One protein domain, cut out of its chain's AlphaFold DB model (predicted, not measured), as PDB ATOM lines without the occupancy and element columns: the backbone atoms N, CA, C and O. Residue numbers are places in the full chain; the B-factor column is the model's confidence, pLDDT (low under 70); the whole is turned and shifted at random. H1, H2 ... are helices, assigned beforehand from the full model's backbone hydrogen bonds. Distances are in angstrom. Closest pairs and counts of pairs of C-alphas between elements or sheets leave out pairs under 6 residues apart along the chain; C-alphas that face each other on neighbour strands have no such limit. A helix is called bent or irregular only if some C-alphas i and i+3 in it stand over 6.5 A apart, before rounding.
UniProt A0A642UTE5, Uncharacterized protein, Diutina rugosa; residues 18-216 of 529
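This is residues 18 to 216 of the 529 residues of an uncharacterized protein of Diutina rugosa (UniProt A0A642UTE5). A long, flat row of short helices, H2 to H9, runs back and forth with each helix beside the next, and the long helix H12 folds back along H9. H1 lies at one end of the row, while H10 and H11 lie at the other, by the first part of H12. The printed part has 199 residues with twelve named helices, H1 to H12 in order, and no named strand: the class is all helix. It is loose, with a radius of gyration of the C-alphas of 21.9 A and spans of 77 by 41 by 22 A.

H12, residues 185 to 214, touches H9, residues 143 to 154, with residues 193 to 204 alone, at a shallow tilt of 16 degrees, opposite ways; their closest C-alphas, Tyr 147 and His 200, are 6.9 A apart. H11, residues 165 to 174, is close to H12 but not clearly touching, the closest C-alphas, Tyr 171 and Ala 191, being 6.5 A apart. H10, residues 159 to 162, is also close to H12 but not clearly touching, with the C-alphas of Leu 159 and Phe 192 closest at 6.9 A. H8, residues 125 to 135, touches H9, with the C-alphas of Tyr 132 and Phe 150 closest at 6.3 A. H7, residues 111 to 123, touches H8, Glu 121 to Leu 128, 5.7 A between C-alphas. H5, residues 73 to 85, H6, residues 90 to 104, and H7 form an up-and-down bundle, each running against the one before. H5 and H6 touch at 9 degrees, a shallow tilt, the C-alphas of Trp 76 and Ala 100 closest at 5.9 A; H6 and H7 only just touch, with 3 pairs of C-alphas within 8 A. H4, residues 55 to 68, touches H5 and also H3, residues 42 to 50. H2, residues 31 to 37, touches H3; H1, residues 18 to 25, is close to H2 but not clearly touching. Each O i to N i+4 pair is within hydrogen-bond range in H1 to H6, H8, H9 and H11; H7 has 8 of 9 and H12 24 of 26, and H10 is too short for such a pair.

H1 begins at C-alpha 18, (17.593, 0.042, 8.513), and H12 ends at C-alpha 214, (5.261, 12.601, -12.704). H12 is 41.8 A long, H6 20.3 A, H4 and H7 19.9 A each. H7 is irregular: C-alphas 120 and 123 are 7.6 A apart.

The C-alphas farthest apart, Asp 26 and Lys 178, are 77.6 A apart. The printed part has no cut and no long link. The mean pLDDT of the printed part is 92.8, and no printed residue is under 70.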
ATOM      1  N   LYS A  18      17.900   1.211   7.688       72.31
ATOM      2  CA  LYS A  18      17.593   0.042   8.513       72.31
ATOM      3  C   LYS A  18      18.297   0.147   9.863       72.31
ATOM      4  O   LYS A  18      17.638   0.026  10.888       72.31
ATOM      5  N   ASP A  19      19.586   0.463   9.846       75.06
ATOM      6  CA  ASP A  19      20.384   0.572  11.064       75.06
ATOM      7  C   ASP A  19      19.898   1.729  11.951       75.06
ATOM      8  O   ASP A  19      19.832   1.581  13.165       75.06
ATOM      9  N   ILE A  20      19.470   2.860  11.370       78.94
ATOM     10  CA  ILE A  20      18.870   3.963  12.146       78.94
ATOM     11  C   ILE A  20      17.553   3.523  12.796       78.94
ATOM     12  O   ILE A  20      17.346   3.774  13.984       78.94
ATOM     13  N   LYS A  21      16.673   2.837  12.054       80.81
ATOM     14  CA  LYS A  21      15.416   2.299  12.604       80.81
ATOM     15  C   LYS A  21      15.681   1.321  13.753       80.81
ATOM     16  O   LYS A  21      15.018   1.415  14.783       80.81
ATOM     17  N   GLU A  22      16.674   0.443  13.614       80.69
ATOM     18  CA  GLU A  22      17.106  -0.481  14.671       80.69
ATOM     19  C   GLU A  22      17.713   0.260  15.874       80.69
ATOM     20  O   GLU A  22      17.341  -0.010  17.012       80.69
ATOM     21  N   CYS A  23      18.572   1.260  15.654       80.19
ATOM     22  CA  CYS A  23      19.144   2.082  16.722       80.19
ATOM     23  C   CYS A  23      18.082   2.851  17.518       80.19
ATOM     24  O   CYS A  23      18.209   2.973  18.738       80.19
ATOM     25  N   VAL A  24      17.042   3.361  16.854       82.88
ATOM     26  CA  VAL A  24      15.910   4.020  17.523       82.88
ATOM     27  C   VAL A  24      15.080   3.004  18.310       82.88
ATOM     28  O   VAL A  24      14.730   3.269  19.459       82.88
ATOM     29  N   ALA A  25      14.817   1.820  17.743       83.31
ATOM     30  CA  ALA A  25      14.110   0.742  18.441       83.31
ATOM     31  C   ALA A  25      14.862   0.278  19.705       83.31
ATOM     32  O   ALA A  25      14.255   0.100  20.762       83.31
ATOM     33  N   ASP A  26      16.190   0.187  19.619       84.50
ATOM     34  CA  ASP A  26      17.091  -0.145  20.726       84.50
ATOM     35  C   ASP A  26      17.314   1.023  21.710       84.50
ATOM     36  O   ASP A  26      18.076   0.880  22.669       84.50
ATOM     37  N   LYS A  27      16.692   2.193  21.485       82.44
ATOM     38  CA  LYS A  27      16.880   3.434  22.264       82.44
ATOM     39  C   LYS A  27      18.338   3.913  22.344       82.44
ATOM     40  O   LYS A  27      18.713   4.611  23.284       82.44
ATOM     41  N   LYS A  28      19.165   3.553  21.359       79.12
ATOM     42  CA  LYS A  28      20.554   4.027  21.229       79.12
ATOM     43  C   LYS A  28      20.617   5.469  20.726       79.12
ATOM     44  O   LYS A  28      21.574   6.170  21.033       79.12
ATOM     45  N   ILE A  29      19.611   5.885  19.955       80.62
ATOM     46  CA  ILE A  29      19.458   7.232  19.394       80.62
ATOM     47  C   ILE A  29      18.017   7.686  19.655       80.62
ATOM     48  O   ILE A  29      17.078   6.900  19.499       80.62
ATOM     49  N   GLY A  30      17.835   8.937  20.078       84.31
ATOM     50  CA  GLY A  30      16.510   9.527  20.288       84.31
ATOM     51  C   GLY A  30      15.881  10.021  18.982       84.31
ATOM     52  O   GLY A  30      16.590  10.459  18.082       84.31
ATOM     53  N   ILE A  31      14.546  10.017  18.889       86.25
ATOM     54  CA  ILE A  31      13.816  10.527  17.708       86.25
ATOM     55  C   ILE A  31      14.192  11.988  17.409       86.25
ATOM     56  O   ILE A  31      14.419  12.339  16.255       86.25
ATOM     57  N   SER A  32      14.344  12.810  18.452       85.81
ATOM     58  CA  SER A  32      14.770  14.209  18.341       85.81
ATOM     59  C   SER A  32      16.160  14.368  17.710       85.81
ATOM     60  O   SER A  32      16.370  15.291  16.933       85.81
ATOM     61  N   GLU A  33      17.098  13.455  17.992       83.56
ATOM     62  CA  GLU A  33      18.441  13.463  17.385       83.56
ATOM     63  C   GLU A  33      18.363  13.068  15.900       83.56
ATOM     64  O   GLU A  33      19.070  13.631  15.069       83.56
ATOM     65  N   VAL A  34      17.452  12.156  15.532       84.25
ATOM     66  CA  VAL A  34      17.257  11.756  14.129       84.25
ATOM     67  C   VAL A  34      16.728  12.907  13.281       84.25
ATOM     68  O   VAL A  34      17.263  13.134  12.201       84.25
ATOM     69  N   VAL A  35      15.711  13.642  13.739       86.12
ATOM     70  CA  VAL A  35      15.138  14.750  12.951       86.12
ATOM     71  C   VAL A  35      16.069  15.961  12.843       86.12
ATOM     72  O   VAL A  35      15.974  16.717  11.881       86.12
ATOM     73  N   GLU A  36      16.989  16.142  13.795       82.62
ATOM     74  CA  GLU A  36      18.023  17.182  13.727       82.62
ATOM     75  C   GLU A  36      19.078  16.860  12.666       82.62
ATOM     76  O   GLU A  36      19.534  17.755  11.957       82.62
ATOM     77  N   VAL A  37      19.440  15.581  12.527       77.12
ATOM     78  CA  VAL A  37      20.410  15.116  11.525       77.12
ATOM     79  C   VAL A  37      19.762  14.939  10.146       77.12
ATOM     80  O   VAL A  37      20.373  15.249   9.127       77.12
ATOM     81  N   PHE A  38      18.523  14.448  10.098       82.62
ATOM     82  CA  PHE A  38      17.786  14.142   8.871       82.62
ATOM     83  C   PHE A  38      16.442  14.884   8.834       82.62
ATOM     84  O   PHE A  38      15.381  14.254   8.895       82.62
ATOM     85  N   PRO A  39      16.448  16.221   8.675       86.75
ATOM     86  CA  PRO A  39      15.231  17.029   8.726       86.75
ATOM     87  C   PRO A  39      14.234  16.700   7.608       86.75
ATOM     88  O   PRO A  39      13.038  16.902   7.781       86.75
ATOM     89  N   LEU A  40      14.683  16.146   6.478       88.56
ATOM     90  CA  LEU A  40      13.801  15.749   5.372       88.56
ATOM     91  C   LEU A  40      13.067  14.416   5.620       88.56
ATOM     92  O   LEU A  40      12.267  13.985   4.786       88.56
ATOM     93  N   TRP A  41      13.319  13.741   6.747       89.88
ATOM     94  CA  TRP A  41      12.714  12.447   7.050       89.88
ATOM     95  C   TRP A  41      11.369  12.589   7.771       89.88
ATOM     96  O   TRP A  41      11.256  12.442   8.987       89.88
ATOM     97  N   GLU A  42      10.324  12.828   6.979       92.75
ATOM     98  CA  GLU A  42       8.942  13.072   7.424       92.75
ATOM     99  C   GLU A  42       8.420  12.089   8.491       92.75
ATOM    100  O   GLU A  42       7.793  12.509   9.460       92.75
ATOM    101  N   GLU A  43       8.705  10.787   8.350       92.00
ATOM    102  CA  GLU A  43       8.221   9.747   9.274       92.00
ATOM    103  C   GLU A  43       8.641  10.008  10.731       92.00
ATOM    104  O   GLU A  43       7.843   9.800  11.641       92.00
ATOM    105  N   TYR A  44       9.865  10.492  10.965       92.12
ATOM    106  CA  TYR A  44      10.365  10.731  12.321       92.12
ATOM    107  C   TYR A  44       9.797  12.001  12.949       92.12
ATOM    108  O   TYR A  44       9.566  12.016  14.157       92.12
ATOM    109  N   TRP A  45       9.500  13.027  12.145       95.38
ATOM    110  CA  TRP A  45       8.777  14.203  12.628       95.38
ATOM    111  C   TRP A  45       7.395  13.826  13.148       95.38
ATOM    112  O   TRP A  45       7.022  14.231  14.246       95.38
ATOM    113  N   LEU A  46       6.658  13.003  12.395       94.88
ATOM    114  CA  LEU A  46       5.343  12.522  12.824       94.88
ATOM    115  C   LEU A  46       5.439  11.717  14.127       94.88
ATOM    116  O   LEU A  46       4.663  11.958  15.046       94.88
ATOM    117  N   MET A  47       6.444  10.844  14.264       93.12
ATOM    118  CA  MET A  47       6.681  10.113  15.516       93.12
ATOM    119  C   MET A  47       7.014  11.040  16.700       93.12
ATOM    120  O   MET A  47       6.550  10.791  17.814       93.12
ATOM    121  N   GLU A  48       7.804  12.104  16.492       92.81
ATOM    122  CA  GLU A  48       8.106  13.100  17.536       92.81
ATOM    123  C   GLU A  48       6.833  13.826  17.983       92.81
ATOM    124  O   GLU A  48       6.581  13.953  19.183       92.81
ATOM    125  N   ILE A  49       6.007  14.253  17.029       95.38
ATOM    126  CA  ILE A  49       4.743  14.952  17.279       95.38
ATOM    127  C   ILE A  49       3.749  14.041  18.011       95.38
ATOM    128  O   ILE A  49       3.149  14.455  19.007       95.38
ATOM    129  N   ASP A  50       3.609  12.790  17.571       93.56
ATOM    130  CA  ASP A  50       2.703  11.809  18.177       93.56
ATOM    131  C   ASP A  50       3.108  11.447  19.611       93.56
ATOM    132  O   ASP A  50       2.249  11.141  20.441       93.56
ATOM    133  N   SER A  51       4.401  11.538  19.934       91.19
ATOM    134  CA  SER A  51       4.906  11.299  21.291       91.19
ATOM    135  C   SER A  51       4.516  12.390  22.300       91.19
ATOM    136  O   SER A  51       4.562  12.155  23.511       91.19
ATOM    137  N   GLN A  52       4.110  13.577  21.836       92.31
ATOM    138  CA  GLN A  52       3.732  14.678  22.720       92.31
ATOM    139  C   GLN A  52       2.346  14.451  23.329       92.31
ATOM    140  O   GLN A  52       1.377  14.143  22.640       92.31
ATOM    141  N   VAL A  53       2.219  14.675  24.637       89.06
ATOM    142  CA  VAL A  53       0.950  14.469  25.365       89.06
ATOM    143  C   VAL A  53       0.075  15.728  25.366       89.06
ATOM    144  O   VAL A  53      -1.149  15.647  25.371       89.06
ATOM    145  N   SER A  54       0.704  16.903  25.361       93.56
ATOM    146  CA  SER A  54       0.052  18.205  25.534       93.56
ATOM    147  C   SER A  54      -0.174  18.910  24.194       93.56
ATOM    148  O   SER A  54       0.726  18.926  23.355       93.56
ATOM    149  N   SER A  55      -1.338  19.546  24.013       92.69
ATOM    150  CA  SER A  55      -1.673  20.328  22.808       92.69
ATOM    151  C   SER A  55      -0.650  21.452  22.524       92.69
ATOM    152  O   SER A  55      -0.091  21.471  21.426       92.69
ATOM    153  N   PRO A  56      -0.259  22.301  23.501       94.12
ATOM    154  CA  PRO A  56       0.839  23.257  23.326       94.12
ATOM    155  C   PRO A  56       2.167  22.647  22.849       94.12
ATOM    156  O   PRO A  56       2.846  23.236  22.010       94.12
ATOM    157  N   LEU A  57       2.540  21.463  23.354       93.81
ATOM    158  CA  LEU A  57       3.781  20.788  22.948       93.81
ATOM    159  C   LEU A  57       3.671  20.192  21.538       93.81
ATOM    160  O   LEU A  57       4.626  20.279  20.765       93.81
ATOM    161  N   LYS A  58       2.503  19.640  21.177       95.62
ATOM    162  CA  LYS A  58       2.207  19.201  19.804       95.62
ATOM    163  C   LYS A  58       2.298  20.364  18.827       95.62
ATOM    164  O   LYS A  58       2.969  20.238  17.808       95.62
ATOM    165  N   LYS A  59       1.696  21.509  19.168       95.50
ATOM    166  CA  LYS A  59       1.778  22.735  18.368       95.50
ATOM    167  C   LYS A  59       3.231  23.150  18.128       95.50
ATOM    168  O   LYS A  59       3.628  23.302  16.979       95.50
ATOM    169  N   ALA A  60       4.033  23.247  19.190       95.44
ATOM    170  CA  ALA A  60       5.450  23.600  19.078       95.44
ATOM    171  C   ALA A  60       6.244  22.589  18.229       95.44
ATOM    172  O   ALA A  60       7.140  22.971  17.479       95.44
ATOM    173  N   SER A  61       5.895  21.300  18.305       95.56
ATOM    174  CA  SER A  61       6.528  20.250  17.494       95.56
ATOM    175  C   SER A  61       6.164  20.370  16.011       95.56
ATOM    176  O   SER A  61       7.043  20.238  15.166       95.56
ATOM    177  N   TYR A  62       4.911  20.703  15.677       97.25
ATOM    178  CA  TYR A  62       4.516  21.015  14.299       97.25
ATOM    179  C   TYR A  62       5.212  22.272  13.761       97.25
ATOM    180  O   TYR A  62       5.676  22.268  12.623       97.25
ATOM    181  N   GLU A  63       5.320  23.337  14.558       96.00
ATOM    182  CA  GLU A  63       6.021  24.570  14.166       96.00
ATOM    183  C   GLU A  63       7.512  24.301  13.910       96.00
ATOM    184  O   GLU A  63       8.063  24.742  12.901       96.00
ATOM    185  N   LYS A  64       8.152  23.496  14.768       94.25
ATOM    186  CA  LYS A  64       9.533  23.030  14.575       94.25
ATOM    187  C   LYS A  64       9.668  22.200  13.292       94.25
ATOM    188  O   LYS A  64      10.557  22.472  12.486       94.25
ATOM    189  N   ALA A  65       8.780  21.228  13.082       94.75
ATOM    190  CA  ALA A  65       8.819  20.326  11.935       94.75
ATOM    191  C   ALA A  65       8.595  21.062  10.606       94.75
ATOM    192  O   ALA A  65       9.356  20.881   9.660       94.75
ATOM    193  N   THR A  66       7.589  21.937  10.536       94.94
ATOM    194  CA  THR A  66       7.289  22.740   9.338       94.94
ATOM    195  C   THR A  66       8.341  23.817   9.070       94.94
ATOM    196  O   THR A  66       8.562  24.175   7.917       94.94
ATOM    197  N   GLY A  67       9.051  24.295  10.098       91.94
ATOM    198  CA  GLY A  67      10.227  25.153   9.935       91.94
ATOM    199  C   GLY A  67      11.449  24.415   9.373       91.94
ATOM    200  O   GLY A  67      12.145  24.946   8.509       91.94
ATOM    201  N   ALA A  68      11.702  23.185   9.829       88.81
ATOM    202  CA  ALA A  68      12.830  22.372   9.369       88.81
ATOM    203  C   ALA A  68      12.582  21.720   7.995       88.81
ATOM    204  O   ALA A  68      13.503  21.604   7.182       88.81
ATOM    205  N   PHE A  69      11.338  21.326   7.717       90.88
ATOM    206  CA  PHE A  69      10.914  20.706   6.465       90.88
ATOM    207  C   PHE A  69       9.664  21.390   5.877       90.88
ATOM    208  O   PHE A  69       8.585  20.797   5.805       90.88
ATOM    209  N   PRO A  70       9.804  22.632   5.376       92.25
ATOM    210  CA  PRO A  70       8.677  23.428   4.885       92.25
ATOM    211  C   PRO A  70       8.016  22.879   3.616       92.25
ATOM    212  O   PRO A  70       6.897  23.267   3.303       92.25
ATOM    213  N   ASN A  71       8.670  21.967   2.893       91.75
ATOM    214  CA  ASN A  71       8.142  21.375   1.659       91.75
ATOM    215  C   ASN A  71       7.432  20.025   1.877       91.75
ATOM    216  O   ASN A  71       7.087  19.348   0.910       91.75
ATOM    217  N   SER A  72       7.208  19.618   3.132       94.06
ATOM    218  CA  SER A  72       6.376  18.453   3.445       94.06
ATOM    219  C   SER A  72       4.894  18.822   3.391       94.06
ATOM    220  O   SER A  72       4.351  19.466   4.291       94.06
ATOM    221  N   LEU A  73       4.214  18.346   2.347       94.88
ATOM    222  CA  LEU A  73       2.767  18.497   2.210       94.88
ATOM    223  C   LEU A  73       2.017  17.866   3.396       94.88
ATOM    224  O   LEU A  73       1.040  18.434   3.889       94.88
ATOM    225  N   ARG A  74       2.475  16.695   3.861       95.81
ATOM    226  CA  ARG A  74       1.823  15.942   4.938       95.81
ATOM    227  C   ARG A  74       1.874  16.695   6.262       95.81
ATOM    228  O   ARG A  74       0.833  16.820   6.902       95.81
ATOM    229  N   LEU A  75       3.046  17.212   6.646       96.94
ATOM    230  CA  LEU A  75       3.220  17.947   7.903       96.94
ATOM    231  C   LEU A  75       2.336  19.194   7.942       96.94
ATOM    232  O   LEU A  75       1.672  19.433   8.947       96.94
ATOM    233  N   TRP A  76       2.256  19.946   6.840       97.94
ATOM    234  CA  TRP A  76       1.365  21.104   6.759       97.94
ATOM    235  C   TRP A  76      -0.111  20.728   6.852       97.94
ATOM    236  O   TRP A  76      -0.851  21.358   7.607       97.94
ATOM    237  N   CYS A  77      -0.546  19.697   6.122       98.12
ATOM    238  CA  CYS A  77      -1.936  19.244   6.178       98.12
ATOM    239  C   CYS A  77      -2.332  18.822   7.599       98.12
ATOM    240  O   CYS A  77      -3.398  19.203   8.081       98.12
ATOM    241  N   ASP A  78      -1.479  18.051   8.276       98.00
ATOM    242  CA  ASP A  78      -1.747  17.576   9.634       98.00
ATOM    243  C   ASP A  78      -1.679  18.723  10.652       98.00
ATOM    244  O   ASP A  78      -2.536  18.799  11.534       98.00
ATOM    245  N   TYR A  79      -0.758  19.679  10.478       98.25
ATOM    246  CA  TYR A  79      -0.672  20.859  11.336       98.25
ATOM    247  C   TYR A  79      -1.920  21.743  11.237       98.25
ATOM    248  O   TYR A  79      -2.507  22.106  12.255       98.25
ATOM    249  N   ILE A  80      -2.374  22.060  10.020       98.31
ATOM    250  CA  ILE A  80      -3.561  22.904   9.823       98.31
ATOM    251  C   ILE A  80      -4.809  22.191  10.359       98.31
ATOM    252  O   ILE A  80      -5.608  22.810  11.061       98.31
ATOM    253  N   ARG A  81      -4.959  20.881  10.109       98.19
ATOM    254  CA  ARG A  81      -6.054  20.084  10.693       98.19
ATOM    255  C   ARG A  81      -6.022  20.094  12.217       98.19
ATOM    256  O   ARG A  81      -7.074  20.229  12.833       98.19
ATOM    257  N   PHE A  82      -4.839  19.975  12.815       97.69
ATOM    258  CA  PHE A  82      -4.660  20.076  14.258       97.69
ATOM    259  C   PHE A  82      -5.099  21.450  14.784       97.69
ATOM    260  O   PHE A  82      -5.890  21.511  15.720       97.69
ATOM    261  N   LEU A  83      -4.676  22.550  14.149       97.94
ATOM    262  CA  LEU A  83      -5.091  23.901  14.547       97.94
ATOM    263  C   LEU A  83      -6.611  24.107  14.444       97.94
ATOM    264  O   LEU A  83      -7.202  24.720  15.332       97.94
ATOM    265  N   ILE A  84      -7.241  23.583  13.387       97.31
ATOM    266  CA  ILE A  84      -8.700  23.630  13.211       97.31
ATOM    267  C   ILE A  84      -9.399  22.815  14.309       97.31
ATOM    268  O   ILE A  84     -10.344  23.305  14.919       97.31
ATOM    269  N   ALA A  85      -8.927  21.597  14.595       96.81
ATOM    270  CA  ALA A  85      -9.507  20.732  15.626       96.81
ATOM    271  C   ALA A  85      -9.416  21.347  17.033       96.81
ATOM    272  O   ALA A  85     -10.342  21.214  17.833       96.81
ATOM    273  N   GLU A  86      -8.331  22.071  17.316       95.94
ATOM    274  CA  GLU A  86      -8.121  22.793  18.574       95.94
ATOM    275  C   GLU A  86      -8.863  24.140  18.635       95.94
ATOM    276  O   GLU A  86      -8.767  24.846  19.637       95.94
ATOM    277  N   ASN A  87      -9.620  24.509  17.591       95.19
ATOM    278  CA  ASN A  87     -10.291  25.806  17.464       95.19
ATOM    279  C   ASN A  87      -9.332  26.986  17.703       95.19
ATOM    280  O   ASN A  87      -9.655  27.936  18.422       95.19
ATOM    281  N   ALA A  88      -8.132  26.911  17.119       96.12
ATOM    282  CA  ALA A  88      -7.177  28.008  17.161       96.12
ATOM    283  C   ALA A  88      -7.764  29.282  16.524       96.12
ATOM    284  O   ALA A  88      -8.700  29.233  15.724       96.12
ATOM    285  N   ASP A  89      -7.181  30.433  16.864       96.31
ATOM    286  CA  ASP A  89      -7.565  31.712  16.267       96.31
ATOM    287  C   ASP A  89      -7.485  31.646  14.729       96.31
ATOM    288  O   ASP A  89      -6.541  31.079  14.164       96.31
ATOM    289  N   ARG A  90      -8.464  32.253  14.050       95.25
ATOM    290  CA  ARG A  90      -8.522  32.292  12.586       95.25
ATOM    291  C   ARG A  90      -7.265  32.905  11.993       95.25
ATOM    292  O   ARG A  90      -6.793  32.403  10.980       95.25
ATOM    293  N   ASP A  91      -6.683  33.912  12.635       96.19
ATOM    294  CA  ASP A  91      -5.460  34.547  12.135       96.19
ATOM    295  C   ASP A  91      -4.245  33.607  12.215       96.19
ATOM    296  O   ASP A  91      -3.387  33.613  11.328       96.19
ATOM    297  N   ILE A  92      -4.198  32.725  13.220       96.62
ATOM    298  CA  ILE A  92      -3.154  31.696  13.342       96.62
ATOM    299  C   ILE A  92      -3.315  30.653  12.233       96.62
ATOM    300  O   ILE A  92      -2.334  30.303  11.578       96.62
ATOM    301  N   ILE A  93      -4.544  30.187  11.990       97.44
ATOM    302  CA  ILE A  93      -4.835  29.218  10.922       97.44
ATOM    303  C   ILE A  93      -4.522  29.832   9.549       97.44
ATOM    304  O   ILE A  93      -3.872  29.185   8.727       97.44
ATOM    305  N   ARG A  94      -4.893  31.103   9.332       97.25
ATOM    306  CA  ARG A  94      -4.583  31.869   8.116       97.25
ATOM    307  C   ARG A  94      -3.092  32.005   7.871       97.25
ATOM    308  O   ARG A  94      -2.626  31.741   6.762       97.25
ATOM    309  N   SER A  95      -2.331  32.348   8.904       97.25
ATOM    310  CA  SER A  95      -0.871  32.416   8.832       97.25
ATOM    311  C   SER A  95      -0.249  31.054   8.483       97.25
ATOM    312  O   SER A  95       0.606  30.960   7.594       97.25
ATOM    313  N   ALA A  96      -0.730  29.980   9.121       97.62
ATOM    314  CA  ALA A  96      -0.244  28.626   8.885       97.62
ATOM    315  C   ALA A  96      -0.529  28.152   7.454       97.62
ATOM    316  O   ALA A  96       0.400  27.728   6.763       97.62
ATOM    317  N   TYR A  97      -1.770  28.266   6.963       97.69
ATOM    318  CA  TYR A  97      -2.063  27.827   5.599       97.69
ATOM    319  C   TYR A  97      -1.423  28.725   4.542       97.69
ATOM    320  O   TYR A  97      -1.043  28.230   3.486       97.69
ATOM    321  N   THR A  98      -1.263  30.028   4.798       97.62
ATOM    322  CA  THR A  98      -0.584  30.931   3.853       97.62
ATOM    323  C   THR A  98       0.871  30.504   3.675       97.62
ATOM    324  O   THR A  98       1.367  30.433   2.552       97.62
ATOM    325  N   SER A  99       1.530  30.130   4.776       96.81
ATOM    326  CA  SER A  99       2.877  29.554   4.748       96.81
ATOM    327  C   SER A  99       2.894  28.211   4.011       96.81
ATOM    328  O   SER A  99       3.730  27.999   3.135       96.81
ATOM    329  N   ALA A 100       1.930  27.331   4.288       97.44
ATOM    330  CA  ALA A 100       1.807  26.050   3.596       97.44
ATOM    331  C   ALA A 100       1.618  26.215   2.079       97.44
ATOM    332  O   ALA A 100       2.272  25.522   1.304       97.44
ATOM    333  N   LEU A 101       0.769  27.145   1.634       96.88
ATOM    334  CA  LEU A 101       0.550  27.430   0.215       96.88
ATOM    335  C   LEU A 101       1.786  28.047  -0.447       96.88
ATOM    336  O   LEU A 101       2.064  27.743  -1.607       96.88
ATOM    337  N   HIS A 102       2.551  28.866   0.279       94.00
ATOM    338  CA  HIS A 102       3.804  29.425  -0.224       94.00
ATOM    339  C   HIS A 102       4.818  28.330  -0.589       94.00
ATOM    340  O   HIS A 102       5.398  28.381  -1.671       94.00
ATOM    341  N   TYR A 103       4.995  27.327   0.276       93.19
ATOM    342  CA  TYR A 103       5.964  26.249   0.047       93.19
ATOM    343  C   TYR A 103       5.405  25.096  -0.799       93.19
ATOM    344  O   TYR A 103       6.056  24.613  -1.721       93.19
ATOM    345  N   CYS A 104       4.183  24.651  -0.503       95.50
ATOM    346  CA  CYS A 104       3.602  23.423  -1.047       95.50
ATOM    347  C   CYS A 104       2.455  23.658  -2.042       95.50
ATOM    348  O   CYS A 104       2.005  22.702  -2.664       95.50
ATOM    349  N   GLY A 105       1.970  24.890  -2.234       95.12
ATOM    350  CA  GLY A 105       0.765  25.158  -3.035       95.12
ATOM    351  C   GLY A 105       0.878  24.782  -4.518       95.12
ATOM    352  O   GLY A 105      -0.135  24.475  -5.139       95.12
ATOM    353  N   HIS A 106       2.101  24.759  -5.063       94.31
ATOM    354  CA  HIS A 106       2.402  24.357  -6.448       94.31
ATOM    355  C   HIS A 106       2.831  22.883  -6.578       94.31
ATOM    356  O   HIS A 106       3.188  22.434  -7.668       94.31
ATOM    357  N   HIS A 107       2.827  22.124  -5.478       94.88
ATOM    358  CA  HIS A 107       3.140  20.698  -5.506       94.88
ATOM    359  C   HIS A 107       2.067  19.949  -6.307       94.88
ATOM    360  O   HIS A 107       0.882  20.151  -6.078       94.88
ATOM    361  N   PHE A 108       2.461  19.039  -7.203       94.62
ATOM    362  CA  PHE A 108       1.529  18.354  -8.114       94.62
ATOM    363  C   PHE A 108       0.361  17.658  -7.389       94.62
ATOM    364  O   PHE A 108      -0.780  17.771  -7.813       94.62
ATOM    365  N   ASN A 109       0.643  17.033  -6.241       94.44
ATOM    366  CA  ASN A 109      -0.351  16.367  -5.383       94.44
ATOM    367  C   ASN A 109      -0.872  17.242  -4.217       94.44
ATOM    368  O   ASN A 109      -1.192  16.710  -3.155       94.44
ATOM    369  N   ALA A 110      -0.872  18.576  -4.335       96.31
ATOM    370  CA  ALA A 110      -1.280  19.483  -3.248       96.31
ATOM    371  C   ALA A 110      -2.798  19.517  -2.978       96.31
ATOM    372  O   ALA A 110      -3.253  20.339  -2.184       96.31
ATOM    373  N   ASP A 111      -3.591  18.652  -3.610       96.62
ATOM    374  CA  ASP A 111      -5.058  18.714  -3.609       96.62
ATOM    375  C   ASP A 111      -5.633  18.690  -2.184       96.62
ATOM    376  O   ASP A 111      -6.484  19.505  -1.832       96.62
ATOM    377  N   SER A 112      -5.075  17.840  -1.314       97.06
ATOM    378  CA  SER A 112      -5.474  17.759   0.099       97.06
ATOM    379  C   SER A 112      -5.220  19.041   0.892       97.06
ATOM    380  O   SER A 112      -5.968  19.328   1.823       97.06
ATOM    381  N   LEU A 113      -4.162  19.794   0.569       98.06
ATOM    382  CA  LEU A 113      -3.882  21.071   1.225       98.06
ATOM    383  C   LEU A 113      -4.918  22.106   0.796       98.06
ATOM    384  O   LEU A 113      -5.506  22.769   1.646       98.06
ATOM    385  N   TRP A 114      -5.178  22.198  -0.509       98.19
ATOM    386  CA  TRP A 114      -6.190  23.099  -1.051       98.19
ATOM    387  C   TRP A 114      -7.585  22.794  -0.504       98.19
ATOM    388  O   TRP A 114      -8.274  23.725  -0.101       98.19
ATOM    389  N   ASP A 115      -7.964  21.521  -0.367       98.06
ATOM    390  CA  ASP A 115      -9.242  21.126   0.243       98.06
ATOM    391  C   ASP A 115      -9.410  21.663   1.669       98.06
ATOM    392  O   ASP A 115     -10.460  22.206   2.011       98.06
ATOM    393  N   ILE A 116      -8.367  21.552   2.503       98.06
ATOM    394  CA  ILE A 116      -8.400  22.060   3.882       98.06
ATOM    395  C   ILE A 116      -8.601  23.579   3.886       98.06
ATOM    396  O   ILE A 116      -9.417  24.089   4.654       98.06
ATOM    397  N   VAL A 117      -7.864  24.303   3.038       98.06
ATOM    398  CA  VAL A 117      -7.922  25.771   2.989       98.06
ATOM    399  C   VAL A 117      -9.271  26.260   2.469       98.06
ATOM    400  O   VAL A 117      -9.861  27.167   3.054       98.06
ATOM    401  N   LEU A 118      -9.778  25.653   1.396       97.62
ATOM    402  CA  LEU A 118     -11.054  26.031   0.795       97.62
ATOM    403  C   LEU A 118     -12.231  25.755   1.736       97.62
ATOM    404  O   LEU A 118     -13.128  26.590   1.839       97.62
ATOM    405  N   GLU A 119     -12.228  24.625   2.452       96.88
ATOM    406  CA  GLU A 119     -13.284  24.336   3.427       96.88
ATOM    407  C   GLU A 119     -13.206  25.282   4.636       96.88
ATOM    408  O   GLU A 119     -14.244  25.711   5.139       96.88
ATOM    409  N   PHE A 120     -12.002  25.678   5.065       96.75
ATOM    410  CA  PHE A 120     -11.818  26.647   6.150       96.75
ATOM    411  C   PHE A 120     -12.325  28.057   5.784       96.75
ATOM    412  O   PHE A 120     -13.025  28.686   6.577       96.75
ATOM    413  N   GLU A 121     -12.028  28.547   4.575       96.00
ATOM    414  CA  GLU A 121     -12.419  29.894   4.115       96.00
ATOM    415  C   GLU A 121     -13.814  29.960   3.475       96.00
ATOM    416  O   GLU A 121     -14.243  31.011   3.001       96.00
ATOM    417  N   LYS A 122     -14.576  28.865   3.494       94.38
ATOM    418  CA  LYS A 122     -15.900  28.751   2.859       94.38
ATOM    419  C   LYS A 122     -16.906  29.830   3.271       94.38
ATOM    420  O   LYS A 122     -17.814  30.155   2.508       94.38
ATOM    421  N   LEU A 123     -16.766  30.374   4.483       91.06
ATOM    422  CA  LEU A 123     -17.628  31.439   5.006       91.06
ATOM    423  C   LEU A 123     -17.210  32.842   4.532       91.06
ATOM    424  O   LEU A 123     -18.052  33.738   4.478       91.06
ATOM    425  N   ASP A 124     -15.938  33.050   4.185       94.12
ATOM    426  CA  ASP A 124     -15.416  34.326   3.696       94.12
ATOM    427  C   ASP A 124     -15.399  34.329   2.165       94.12
ATOM    428  O   ASP A 124     -14.421  33.965   1.508       94.12
ATOM    429  N   ARG A 125     -16.518  34.768   1.579       92.75
ATOM    430  CA  ARG A 125     -16.729  34.759   0.124       92.75
ATOM    431  C   ARG A 125     -15.609  35.457  -0.648       92.75
ATOM    432  O   ARG A 125     -15.284  35.016  -1.748       92.75
ATOM    433  N   SER A 126     -15.048  36.533  -0.096       92.88
ATOM    434  CA  SER A 126     -14.035  37.351  -0.767       92.88
ATOM    435  C   SER A 126     -12.681  36.644  -0.847       92.88
ATOM    436  O   SER A 126     -12.020  36.667  -1.887       92.88
ATOM    437  N   VAL A 127     -12.283  35.978   0.238       95.06
ATOM    438  CA  VAL A 127     -11.042  35.201   0.311       95.06
ATOM    439  C   VAL A 127     -11.178  33.931  -0.520       95.06
ATOM    440  O   VAL A 127     -10.283  33.616  -1.302       95.06
ATOM    441  N   LEU A 128     -12.328  33.257  -0.427       96.25
ATOM    442  CA  LEU A 128     -12.614  32.037  -1.175       96.25
ATOM    443  C   LEU A 128     -12.464  32.240  -2.689       96.25
ATOM    444  O   LEU A 128     -11.790  31.449  -3.347       96.25
ATOM    445  N   LEU A 129     -13.023  33.324  -3.242       95.75
ATOM    446  CA  LEU A 129     -12.906  33.615  -4.674       95.75
ATOM    447  C   LEU A 129     -11.442  33.801  -5.102       95.75
ATOM    448  O   LEU A 129     -11.013  33.220  -6.098       95.75
ATOM    449  N   LYS A 130     -10.657  34.563  -4.328       96.00
ATOM    450  CA  LYS A 130      -9.227  34.784  -4.603       96.00
ATOM    451  C   LYS A 130      -8.443  33.471  -4.611       96.00
ATOM    452  O   LYS A 130      -7.613  33.265  -5.495       96.00
ATOM    453  N   LEU A 131      -8.736  32.577  -3.664       97.12
ATOM    454  CA  LEU A 131      -8.109  31.258  -3.589       97.12
ATOM    455  C   LEU A 131      -8.445  30.400  -4.812       97.12
ATOM    456  O   LEU A 131      -7.536  29.821  -5.399       97.12
ATOM    457  N   TYR A 132      -9.706  30.360  -5.249       97.12
ATOM    458  CA  TYR A 132     -10.073  29.618  -6.458       97.12
ATOM    459  C   TYR A 132      -9.434  30.197  -7.726       97.12
ATOM    460  O   TYR A 132      -8.917  29.432  -8.536       97.12
ATOM    461  N   LEU A 133      -9.406  31.523  -7.894       95.94
ATOM    462  CA  LEU A 133      -8.758  32.178  -9.041       95.94
ATOM    463  C   LEU A 133      -7.258  31.858  -9.134       95.94
ATOM    464  O   LEU A 133      -6.711  31.695 -10.235       95.94
ATOM    465  N   GLN A 134      -6.594  31.750  -7.982       95.38
ATOM    466  CA  GLN A 134      -5.223  31.263  -7.895       95.38
ATOM    467  C   GLN A 134      -5.152  29.773  -8.258       95.38
ATOM    468  O   GLN A 134      -4.391  29.404  -9.151       95.38
ATOM    469  N   LEU A 135      -5.969  28.932  -7.620       96.44
ATOM    470  CA  LEU A 135      -5.952  27.475  -7.746       96.44
ATOM    471  C   LEU A 135      -6.196  26.978  -9.173       96.44
ATOM    472  O   LEU A 135      -5.462  26.117  -9.647       96.44
ATOM    473  N   ILE A 136      -7.163  27.547  -9.899       95.75
ATOM    474  CA  ILE A 136      -7.475  27.122 -11.277       95.75
ATOM    475  C   ILE A 136      -6.347  27.414 -12.277       95.75
ATOM    476  O   ILE A 136      -6.427  26.956 -13.411       95.75
ATOM    477  N   ALA A 137      -5.327  28.193 -11.896       94.00
ATOM    478  CA  ALA A 137      -4.112  28.375 -12.692       94.00
ATOM    479  C   ALA A 137      -3.001  27.376 -12.358       94.00
ATOM    480  O   ALA A 137      -2.034  27.298 -13.112       94.00
ATOM    481  N   ILE A 138      -3.104  26.643 -11.251       94.44
ATOM    482  CA  ILE A 138      -2.042  25.759 -10.780       94.44
ATOM    483  C   ILE A 138      -2.261  24.360 -11.376       94.44
ATOM    484  O   ILE A 138      -3.331  23.774 -11.194       94.44
ATOM    485  N   PRO A 139      -1.266  23.792 -12.078       94.69
ATOM    486  CA  PRO A 139      -1.368  22.466 -12.681       94.69
ATOM    487  C   PRO A 139      -1.184  21.351 -11.638       94.69
ATOM    488  O   PRO A 139      -0.116  20.743 -11.543       94.69
ATOM    489  N   LEU A 140      -2.236  21.113 -10.850       95.31
ATOM    490  CA  LEU A 140      -2.353  20.004  -9.897       95.31
ATOM    491  C   LEU A 140      -2.853  18.718 -10.565       95.31
ATOM    492  O   LEU A 140      -3.419  18.755 -11.658       95.31
ATOM    493  N   TYR A 141      -2.719  17.591  -9.869       95.56
ATOM    494  CA  TYR A 141      -3.268  16.313 -10.310       95.56
ATOM    495  C   TYR A 141      -4.800  16.361 -10.433       95.56
ATOM    496  O   TYR A 141      -5.337  16.019 -11.489       95.56
ATOM    497  N   GLU A 142      -5.524  16.875  -9.427       96.12
ATOM    498  CA  GLU A 142      -6.993  16.979  -9.459       96.12
ATOM    499  C   GLU A 142      -7.504  18.344  -9.964       96.12
ATOM    500  O   GLU A 142      -8.611  18.772  -9.624       96.12
ATOM    501  N   TYR A 143      -6.748  19.030 -10.835       96.75
ATOM    502  CA  TYR A 143      -7.101  20.356 -11.381       96.75
ATOM    503  C   TYR A 143      -8.541  20.440 -11.929       96.75
ATOM    504  O   TYR A 143      -9.227  21.449 -11.750       96.75
ATOM    505  N   ASN A 144      -9.032  19.376 -12.575       97.31
ATOM    506  CA  ASN A 144     -10.368  19.349 -13.171       97.31
ATOM    507  C   ASN A 144     -11.495  19.373 -12.120       97.31
ATOM    508  O   ASN A 144     -12.555  19.960 -12.351       97.31
ATOM    509  N   ARG A 145     -11.261  18.777 -10.943       97.62
ATOM    510  CA  ARG A 145     -12.210  18.804  -9.823       97.62
ATOM    511  C   ARG A 145     -12.385  20.235  -9.319       97.62
ATOM    512  O   ARG A 145     -13.512  20.710  -9.205       97.62
ATOM    513  N   PHE A 146     -11.274  20.936  -9.100       97.56
ATOM    514  CA  PHE A 146     -11.285  22.329  -8.648       97.56
ATOM    515  C   PHE A 146     -11.847  23.290  -9.697       97.56
ATOM    516  O   PHE A 146     -12.557  24.227  -9.343       97.56
ATOM    517  N   TYR A 147     -11.605  23.037 -10.985       97.50
ATOM    518  CA  TYR A 147     -12.259  23.778 -12.063       97.50
ATOM    519  C   TYR A 147     -13.786  23.628 -12.013       97.50
ATOM    520  O   TYR A 147     -14.502  24.624 -12.065       97.50
ATOM    521  N   THR A 148     -14.287  22.402 -11.842       97.38
ATOM    522  CA  THR A 148     -15.735  22.144 -11.752       97.38
ATOM    523  C   THR A 148     -16.352  22.875 -10.555       97.38
ATOM    524  O   THR A 148     -17.362  23.560 -10.704       97.38
ATOM    525  N   GLN A 149     -15.695  22.818  -9.392       96.44
ATOM    526  CA  GLN A 149     -16.106  23.569  -8.201       96.44
ATOM    527  C   GLN A 149     -16.101  25.087  -8.447       96.44
ATOM    528  O   GLN A 149     -17.048  25.773  -8.066       96.44
ATOM    529  N   PHE A 150     -15.081  25.618  -9.130       96.88
ATOM    530  CA  PHE A 150     -15.009  27.038  -9.481       96.88
ATOM    531  C   PHE A 150     -16.163  27.479 -10.393       96.88
ATOM    532  O   PHE A 150     -16.755  28.533 -10.165       96.88
ATOM    533  N   ILE A 151     -16.528  26.671 -11.392       96.31
ATOM    534  CA  ILE A 151     -17.675  26.950 -12.269       96.31
ATOM    535  C   ILE A 151     -18.987  27.001 -11.477       96.31
ATOM    536  O   ILE A 151     -19.858  27.823 -11.767       96.31
ATOM    537  N   GLU A 152     -19.153  26.143 -10.471       94.44
ATOM    538  CA  GLU A 152     -20.352  26.135  -9.630       94.44
ATOM    539  C   GLU A 152     -20.439  27.369  -8.732       94.44
ATOM    540  O   GLU A 152     -21.458  28.065  -8.744       94.44
ATOM    541  N   ILE A 153     -19.376  27.674  -7.985       93.62
ATOM    542  CA  ILE A 153     -19.380  28.818  -7.066       93.62
ATOM    543  C   ILE A 153     -19.355  30.153  -7.815       93.62
ATOM    544  O   ILE A 153     -19.957  31.115  -7.342       93.62
ATOM    545  N   GLY A 154     -18.687  30.216  -8.975       91.50
ATOM    546  CA  GLY A 154     -18.470  31.433  -9.760       91.50
ATOM    547  C   GLY A 154     -19.778  32.079 -10.205       91.50
ATOM    548  O   GLY A 154     -19.888  33.300 -10.219       91.50
ATOM    549  N   LYS A 155     -20.824  31.271 -10.412       89.44
ATOM    550  CA  LYS A 155     -22.196  31.727 -10.700       89.44
ATOM    551  C   LYS A 155     -22.794  32.619  -9.614       89.44
ATOM    552  O   LYS A 155     -23.765  33.323  -9.873       89.44
ATOM    553  N   SER A 156     -22.267  32.548  -8.392       90.56
ATOM    554  CA  SER A 156     -22.744  33.341  -7.260       90.56
ATOM    555  C   SER A 156     -22.000  34.667  -7.075       90.56
ATOM    556  O   SER A 156     -22.374  35.423  -6.180       90.56
ATOM    557  N   TYR A 157     -20.961  34.938  -7.870       92.38
ATOM    558  CA  TYR A 157     -20.126  36.138  -7.787       92.38
ATOM    559  C   TYR A 157     -20.395  37.097  -8.947       92.38
ATOM    560  O   TYR A 157     -20.879  36.694 -10.006       92.38
ATOM    561  N   GLU A 158     -20.078  38.376  -8.744       90.25
ATOM    562  CA  GLU A 158     -20.139  39.363  -9.816       90.25
ATOM    563  C   GLU A 158     -18.947  39.201 -10.757       90.25
ATOM    564  O   GLU A 158     -17.831  38.893 -10.342       90.25
ATOM    565  N   LEU A 159     -19.178  39.423 -12.051       90.19
ATOM    566  CA  LEU A 159     -18.156  39.205 -13.073       90.19
ATOM    567  C   LEU A 159     -16.931  40.121 -12.893       90.19
ATOM    568  O   LEU A 159     -15.811  39.704 -13.180       90.19
ATOM    569  N   SER A 160     -17.146  41.330 -12.366       89.31
ATOM    570  CA  SER A 160     -16.110  42.313 -12.027       89.31
ATOM    571  C   SER A 160     -15.159  41.858 -10.920       89.31
ATOM    572  O   SER A 160     -14.040  42.352 -10.845       89.31
ATOM    573  N   ASP A 161     -15.577  40.913 -10.072       91.50
ATOM    574  CA  ASP A 161     -14.713  40.351  -9.029       91.50
ATOM    575  C   ASP A 161     -13.826  39.211  -9.562       91.50
ATOM    576  O   ASP A 161     -12.836  38.833  -8.931       91.50
ATOM    577  N   ILE A 162     -14.205  38.622 -10.702       92.81
ATOM    578  CA  ILE A 162     -13.582  37.422 -11.282       92.81
ATOM    579  C   ILE A 162     -12.578  37.797 -12.371       92.81
ATOM    580  O   ILE A 162     -11.489  37.224 -12.440       92.81
ATOM    581  N   ILE A 163     -12.974  38.726 -13.241       92.25
ATOM    582  CA  ILE A 163     -12.222  39.144 -14.419       92.25
ATOM    583  C   ILE A 163     -11.796  40.596 -14.216       92.25
ATOM    584  O   ILE A 163     -12.593  41.432 -13.795       92.25
ATOM    585  N   ASP A 164     -10.537  40.893 -14.521       91.38
ATOM    586  CA  ASP A 164     -10.023  42.256 -14.475       91.38
ATOM    587  C   ASP A 164     -10.708  43.162 -15.514       91.38
ATOM    588  O   ASP A 164     -11.168  42.709 -16.564       91.38
ATOM    589  N   GLU A 165     -10.742  44.461 -15.220       89.69
ATOM    590  CA  GLU A 165     -11.432  45.462 -16.040       89.69
ATOM    591  C   GLU A 165     -10.933  45.469 -17.494       89.69
ATOM    592  O   GLU A 165     -11.740  45.493 -18.417       89.69
ATOM    593  N   THR A 166      -9.622  45.310 -17.713       91.06
ATOM    594  CA  THR A 166      -9.039  45.320 -19.065       91.06
ATOM    595  C   THR A 166      -9.476  44.122 -19.907       91.06
ATOM    596  O   THR A 166      -9.806  44.251 -21.086       91.06
ATOM    597  N   THR A 167      -9.547  42.937 -19.299       90.88
ATOM    598  CA  THR A 167     -10.054  41.739 -19.968       90.88
ATOM    599  C   THR A 167     -11.565  41.846 -20.200       90.88
ATOM    600  O   THR A 167     -12.051  41.412 -21.247       90.88
ATOM    601  N   LEU A 168     -12.323  42.463 -19.287       89.75
ATOM    602  CA  LEU A 168     -13.761  42.696 -19.470       89.75
ATOM    603  C   LEU A 168     -14.078  43.667 -20.602       89.75
ATOM    604  O   LEU A 168     -15.008  43.408 -21.366       89.75
ATOM    605  N   GLU A 169     -13.301  44.737 -20.748       91.00
ATOM    606  CA  GLU A 169     -13.403  45.654 -21.884       91.00
ATOM    607  C   GLU A 169     -13.197  44.908 -23.208       91.00
ATOM    608  O   GLU A 169     -13.998  45.065 -24.126       91.00
ATOM    609  N   SER A 170     -12.213  44.002 -23.278       91.69
ATOM    610  CA  SER A 170     -11.978  43.187 -24.480       91.69
ATOM    611  C   SER A 170     -13.163  42.275 -24.832       91.69
ATOM    612  O   SER A 170     -13.485  42.090 -26.008       91.69
ATOM    613  N   TYR A 171     -13.857  41.735 -23.822       92.12
ATOM    614  CA  TYR A 171     -15.087  40.974 -24.036       92.12
ATOM    615  C   TYR A 171     -16.225  41.886 -24.497       92.12
ATOM    616  O   TYR A 171     -16.912  41.547 -25.459       92.12
ATOM    617  N   ALA A 172     -16.407  43.049 -23.865       90.50
ATOM    618  CA  ALA A 172     -17.430  44.021 -24.245       90.50
ATOM    619  C   ALA A 172     -17.264  44.478 -25.703       90.50
ATOM    620  O   ALA A 172     -18.231  44.433 -26.465       90.50
ATOM    621  N   GLU A 173     -16.041  44.817 -26.117       91.38
ATOM    622  CA  GLU A 173     -15.707  45.138 -27.507       91.38
ATOM    623  C   GLU A 173     -15.978  43.954 -28.446       91.38
ATOM    624  O   GLU A 173     -16.571  44.137 -29.511       91.38
ATOM    625  N   GLY A 174     -15.609  42.734 -28.039       91.19
ATOM    626  CA  GLY A 174     -15.862  41.502 -28.795       91.19
ATOM    627  C   GLY A 174     -17.349  41.207 -29.028       91.19
ATOM    628  O   GLY A 174     -17.709  40.652 -30.066       91.19
ATOM    629  N   PHE A 175     -18.218  41.630 -28.107       91.19
ATOM    630  CA  PHE A 175     -19.677  41.570 -28.250       91.19
ATOM    631  C   PHE A 175     -20.281  42.805 -28.952       91.19
ATOM    632  O   PHE A 175     -21.475  42.824 -29.243       91.19
ATOM    633  N   GLY A 176     -19.475  43.820 -29.286       90.50
ATOM    634  CA  GLY A 176     -19.906  45.028 -29.998       90.50
ATOM    635  C   GLY A 176     -20.372  46.184 -29.102       90.50
ATOM    636  O   GLY A 176     -20.985  47.135 -29.597       90.50
ATOM    637  N   HIS A 177     -20.080  46.136 -27.801       90.75
ATOM    638  CA  HIS A 177     -20.406  47.189 -26.836       90.75
ATOM    639  C   HIS A 177     -19.246  48.178 -26.663       90.75
ATOM    640  O   HIS A 177     -18.079  47.820 -26.766       90.75
ATOM    641  N   LYS A 178     -19.568  49.446 -26.369       84.94
ATOM    642  CA  LYS A 178     -18.570  50.505 -26.085       84.94
ATOM    643  C   LYS A 178     -18.124  50.558 -24.620       84.94
ATOM    644  O   LYS A 178     -17.212  51.304 -24.292       84.94
ATOM    645  N   SER A 179     -18.852  49.874 -23.742       86.69
ATOM    646  CA  SER A 179     -18.630  49.838 -22.297       86.69
ATOM    647  C   SER A 179     -19.114  48.495 -21.755       86.69
ATOM    648  O   SER A 179     -20.061  47.914 -22.295       86.69
ATOM    649  N   VAL A 180     -18.499  48.048 -20.662       83.62
ATOM    650  CA  VAL A 180     -18.856  46.842 -19.898       83.62
ATOM    651  C   VAL A 180     -20.317  46.884 -19.420       83.62
ATOM    652  O   VAL A 180     -20.981  45.848 -19.360       83.62
ATOM    653  N   ASP A 181     -20.876  48.076 -19.180       85.06
ATOM    654  CA  ASP A 181     -22.278  48.251 -18.772       85.06
ATOM    655  C   ASP A 181     -23.287  47.794 -19.837       85.06
ATOM    656  O   ASP A 181     -24.431  47.474 -19.510       85.06
ATOM    657  N   GLY A 182     -22.870  47.743 -21.108       84.31
ATOM    658  CA  GLY A 182     -23.701  47.271 -22.218       84.31
ATOM    659  C   GLY A 182     -23.938  45.759 -22.219       84.31
ATOM    660  O   GLY A 182     -24.874  45.299 -22.870       84.31
ATOM    661  N   LEU A 183     -23.135  44.993 -21.468       87.94
ATOM    662  CA  LEU A 183     -23.200  43.533 -21.446       87.94
ATOM    663  C   LEU A 183     -24.512  43.032 -20.835       87.94
ATOM    664  O   LEU A 183     -24.794  43.235 -19.646       87.94
ATOM    665  N   THR A 184     -25.262  42.282 -21.637       90.94
ATOM    666  CA  THR A 184     -26.438  41.527 -21.205       90.94
ATOM    667  C   THR A 184     -26.054  40.406 -20.238       90.94
ATOM    668  O   THR A 184     -24.912  39.950 -20.193       90.94
ATOM    669  N   LEU A 185     -27.029  39.896 -19.480       87.81
ATOM    670  CA  LEU A 185     -26.802  38.771 -18.567       87.81
ATOM    671  C   LEU A 185     -26.220  37.538 -19.289       87.81
ATOM    672  O   LEU A 185     -25.343  36.870 -18.751       87.81
ATOM    673  N   VAL A 186     -26.671  37.263 -20.518       89.75
ATOM    674  CA  VAL A 186     -26.185  36.132 -21.327       89.75
ATOM    675  C   VAL A 186     -24.725  36.331 -21.734       89.75
ATOM    676  O   VAL A 186     -23.925  35.416 -21.573       89.75
ATOM    677  N   GLU A 187     -24.357  37.527 -22.201       92.25
ATOM    678  CA  GLU A 187     -22.972  37.842 -22.580       92.25
ATOM    679  C   GLU A 187     -22.031  37.806 -21.369       92.25
ATOM    680  O   GLU A 187     -20.906  37.329 -21.486       92.25
ATOM    681  N   ARG A 188     -22.500  38.219 -20.182       89.00
ATOM    682  CA  ARG A 188     -21.732  38.096 -18.932       89.00
ATOM    683  C   ARG A 188     -21.454  36.637 -18.568       89.00
ATOM    684  O   ARG A 188     -20.323  36.307 -18.220       89.00
ATOM    685  N   HIS A 189     -22.455  35.760 -18.669       90.44
ATOM    686  CA  HIS A 189     -22.256  34.323 -18.451       90.44
ATOM    687  C   HIS A 189     -21.310  33.716 -19.493       90.44
ATOM    688  O   HIS A 189     -20.405  32.975 -19.128       90.44
ATOM    689  N   GLN A 190     -21.450  34.098 -20.766       92.00
ATOM    690  CA  GLN A 190     -20.558  33.640 -21.831       92.00
ATOM    691  C   GLN A 190     -19.107  34.091 -21.607       92.00
ATOM    692  O   GLN A 190     -18.186  33.308 -21.833       92.00
ATOM    693  N   ALA A 191     -18.894  35.330 -21.150       92.62
ATOM    694  CA  ALA A 191     -17.572  35.853 -20.813       92.62
ATOM    695  C   ALA A 191     -16.945  35.104 -19.627       92.62
ATOM    696  O   ALA A 191     -15.760  34.772 -19.673       92.62
ATOM    697  N   PHE A 192     -17.737  34.795 -18.592       94.12
ATOM    698  CA  PHE A 192     -17.295  33.962 -17.470       94.12
ATOM    699  C   PHE A 192     -16.873  32.563 -17.932       94.12
ATOM    700  O   PHE A 192     -15.764  32.126 -17.617       94.12
ATOM    701  N   ASP A 193     -17.732  31.884 -18.694       93.75
ATOM    702  CA  ASP A 193     -17.478  30.522 -19.165       93.75
ATOM    703  C   ASP A 193     -16.231  30.473 -20.061       93.75
ATOM    704  O   ASP A 193     -15.370  29.613 -19.869       93.75
ATOM    705  N   ASP A 194     -16.080  31.428 -20.986       94.75
ATOM    706  CA  ASP A 194     -14.912  31.519 -21.869       94.75
ATOM    707  C   ASP A 194     -13.621  31.827 -21.089       94.75
ATOM    708  O   ASP A 194     -12.594  31.175 -21.291       94.75
ATOM    709  N   PHE A 195     -13.664  32.758 -20.129       94.88
ATOM    710  CA  PHE A 195     -12.534  33.047 -19.241       94.88
ATOM    711  C   PHE A 195     -12.089  31.806 -18.459       94.88
ATOM    712  O   PHE A 195     -10.908  31.439 -18.469       94.88
ATOM    713  N   ALA A 196     -13.039  31.145 -17.796       95.50
ATOM    714  CA  ALA A 196     -12.766  29.976 -16.980       95.50
ATOM    715  C   ALA A 196     -12.231  28.824 -17.845       95.50
ATOM    716  O   ALA A 196     -11.261  28.161 -17.468       95.50
ATOM    717  N   TYR A 197     -12.815  28.617 -19.028       96.00
ATOM    718  CA  TYR A 197     -12.408  27.579 -19.968       96.00
ATOM    719  C   TYR A 197     -11.003  27.809 -20.538       96.00
ATOM    720  O   TYR A 197     -10.193  26.883 -20.541       96.00
ATOM    721  N   LYS A 198     -10.653  29.039 -20.944       95.69
ATOM    722  CA  LYS A 198      -9.291  29.378 -21.402       95.69
ATOM    723  C   LYS A 198      -8.242  29.077 -20.333       95.69
ATOM    724  O   LYS A 198      -7.179  28.531 -20.636       95.69
ATOM    725  N   ARG A 199      -8.538  29.407 -19.072       95.25
ATOM    726  CA  ARG A 199      -7.635  29.123 -17.948       95.25
ATOM    727  C   ARG A 199      -7.501  27.621 -17.716       95.25
ATOM    728  O   ARG A 199      -6.380  27.128 -17.625       95.25
ATOM    729  N   HIS A 200      -8.616  26.894 -17.747       96.44
ATOM    730  CA  HIS A 200      -8.627  25.438 -17.653       96.44
ATOM    731  C   HIS A 200      -7.822  24.764 -18.770       96.44
ATOM    732  O   HIS A 200      -7.007  23.897 -18.472       96.44
ATOM    733  N   GLN A 201      -7.974  25.181 -20.031       97.44
ATOM    734  CA  GLN A 201      -7.200  24.638 -21.155       97.44
ATOM    735  C   GLN A 201      -5.692  24.833 -20.966       97.44
ATOM    736  O   GLN A 201      -4.907  23.904 -21.177       97.44
ATOM    737  N   LYS A 202      -5.274  26.030 -20.535       95.44
ATOM    738  CA  LYS A 202      -3.864  26.307 -20.239       95.44
ATOM    739  C   LYS A 202      -3.350  25.377 -19.141       95.44
ATOM    740  O   LYS A 202      -2.335  24.713 -19.342       95.44
ATOM    741  N   THR A 203      -4.063  25.276 -18.025       95.31
ATOM    742  CA  THR A 203      -3.673  24.410 -16.906       95.31
ATOM    743  C   THR A 203      -3.673  22.934 -17.301       95.31
ATOM    744  O   THR A 203      -2.717  22.226 -17.001       95.31
ATOM    745  N   GLN A 204      -4.664  22.474 -18.065       96.94
ATOM    746  CA  GLN A 204      -4.727  21.116 -18.605       96.94
ATOM    747  C   GLN A 204      -3.495  20.783 -19.451       96.94
ATOM    748  O   GLN A 204      -2.882  19.736 -19.252       96.94
ATOM    749  N   SER A 205      -3.101  21.677 -20.364       95.06
ATOM    750  CA  SER A 205      -1.911  21.472 -21.201       95.06
ATOM    751  C   SER A 205      -0.635  21.315 -20.365       95.06
ATOM    752  O   SER A 205       0.191  20.447 -20.648       95.06
ATOM    753  N   GLN A 206      -0.510  22.089 -19.281       93.69
ATOM    754  CA  GLN A 206       0.615  22.000 -18.352       93.69
ATOM    755  C   GLN A 206       0.587  20.695 -17.552       93.69
ATOM    756  O   GLN A 206       1.629  20.069 -17.391       93.69
ATOM    757  N   VAL A 207      -0.585  20.258 -17.078       95.19
ATOM    758  CA  VAL A 207      -0.739  18.982 -16.359       95.19
ATOM    759  C   VAL A 207      -0.352  17.805 -17.247       95.19
ATOM    760  O   VAL A 207       0.411  16.951 -16.810       95.19
ATOM    761  N   VAL A 208      -0.811  17.780 -18.502       95.31
ATOM    762  CA  VAL A 208      -0.448  16.726 -19.466       95.31
ATOM    763  C   VAL A 208       1.062  16.699 -19.710       95.31
ATOM    764  O   VAL A 208       1.656  15.625 -19.718       95.31
ATOM    765  N   ALA A 209       1.697  17.865 -19.848       94.12
ATOM    766  CA  ALA A 209       3.145  17.941 -20.028       94.12
ATOM    767  C   ALA A 209       3.924  17.500 -18.772       94.12
ATOM    768  O   ALA A 209       4.937  16.814 -18.889       94.12
ATOM    769  N   LYS A 210       3.439  17.836 -17.566       94.44
ATOM    770  CA  LYS A 210       4.024  17.367 -16.297       94.44
ATOM    771  C   LYS A 210       3.851  15.860 -16.107       94.44
ATOM    772  O   LYS A 210       4.765  15.207 -15.605       94.44
ATOM    773  N   TRP A 211       2.715  15.299 -16.525       95.25
ATOM    774  CA  TRP A 211       2.379  13.886 -16.331       95.25
ATOM    775  C   TRP A 211       3.436  12.932 -16.900       95.25
ATOM    776  O   TRP A 211       3.771  11.950 -16.242       95.25
ATOM    777  N   GLU A 212       4.038  13.271 -18.048       94.19
ATOM    778  CA  GLU A 212       5.132  12.502 -18.666       94.19
ATOM    779  C   GLU A 212       6.320  12.259 -17.713       94.19
ATOM    780  O   GLU A 212       7.058  11.276 -17.856       94.19
ATOM    781  N   TYR A 213       6.530  13.155 -16.750       95.06
ATOM    782  CA  TYR A 213       7.581  13.048 -15.744       95.06
ATOM    783  C   TYR A 213       7.039  12.498 -14.429       95.06
ATOM    784  O   TYR A 213       7.654  11.600 -13.857       95.06
ATOM    785  N   GLU A 214       5.886  12.995 -13.973       94.62
ATOM    786  CA  GLU A 214       5.261  12.601 -12.704       94.62
ATOM    787  C   GLU A 214       4.996  11.094 -12.627       94.62
ATOM    788  O   GLU A 214       5.298  10.475 -11.606       94.62
ATOM    789  N   GLU A 215       4.518  10.475 -13.711       94.38
ATOM    790  CA  GLU A 215       4.216   9.036 -13.734       94.38
ATOM    791  C   GLU A 215       5.464   8.153 -13.562       94.38
ATOM    792  O   GLU A 215       5.375   7.005 -13.127       94.38
ATOM    793  N   LYS A 216       6.648   8.688 -13.896       93.88
ATOM    794  CA  LYS A 216       7.925   7.969 -13.820       93.88
ATOM    795  C   LYS A 216       8.535   8.028 -12.415       93.88
ATOM    796  O   LYS A 216       9.470   7.274 -12.132       93.88
TER     797      LYS A 216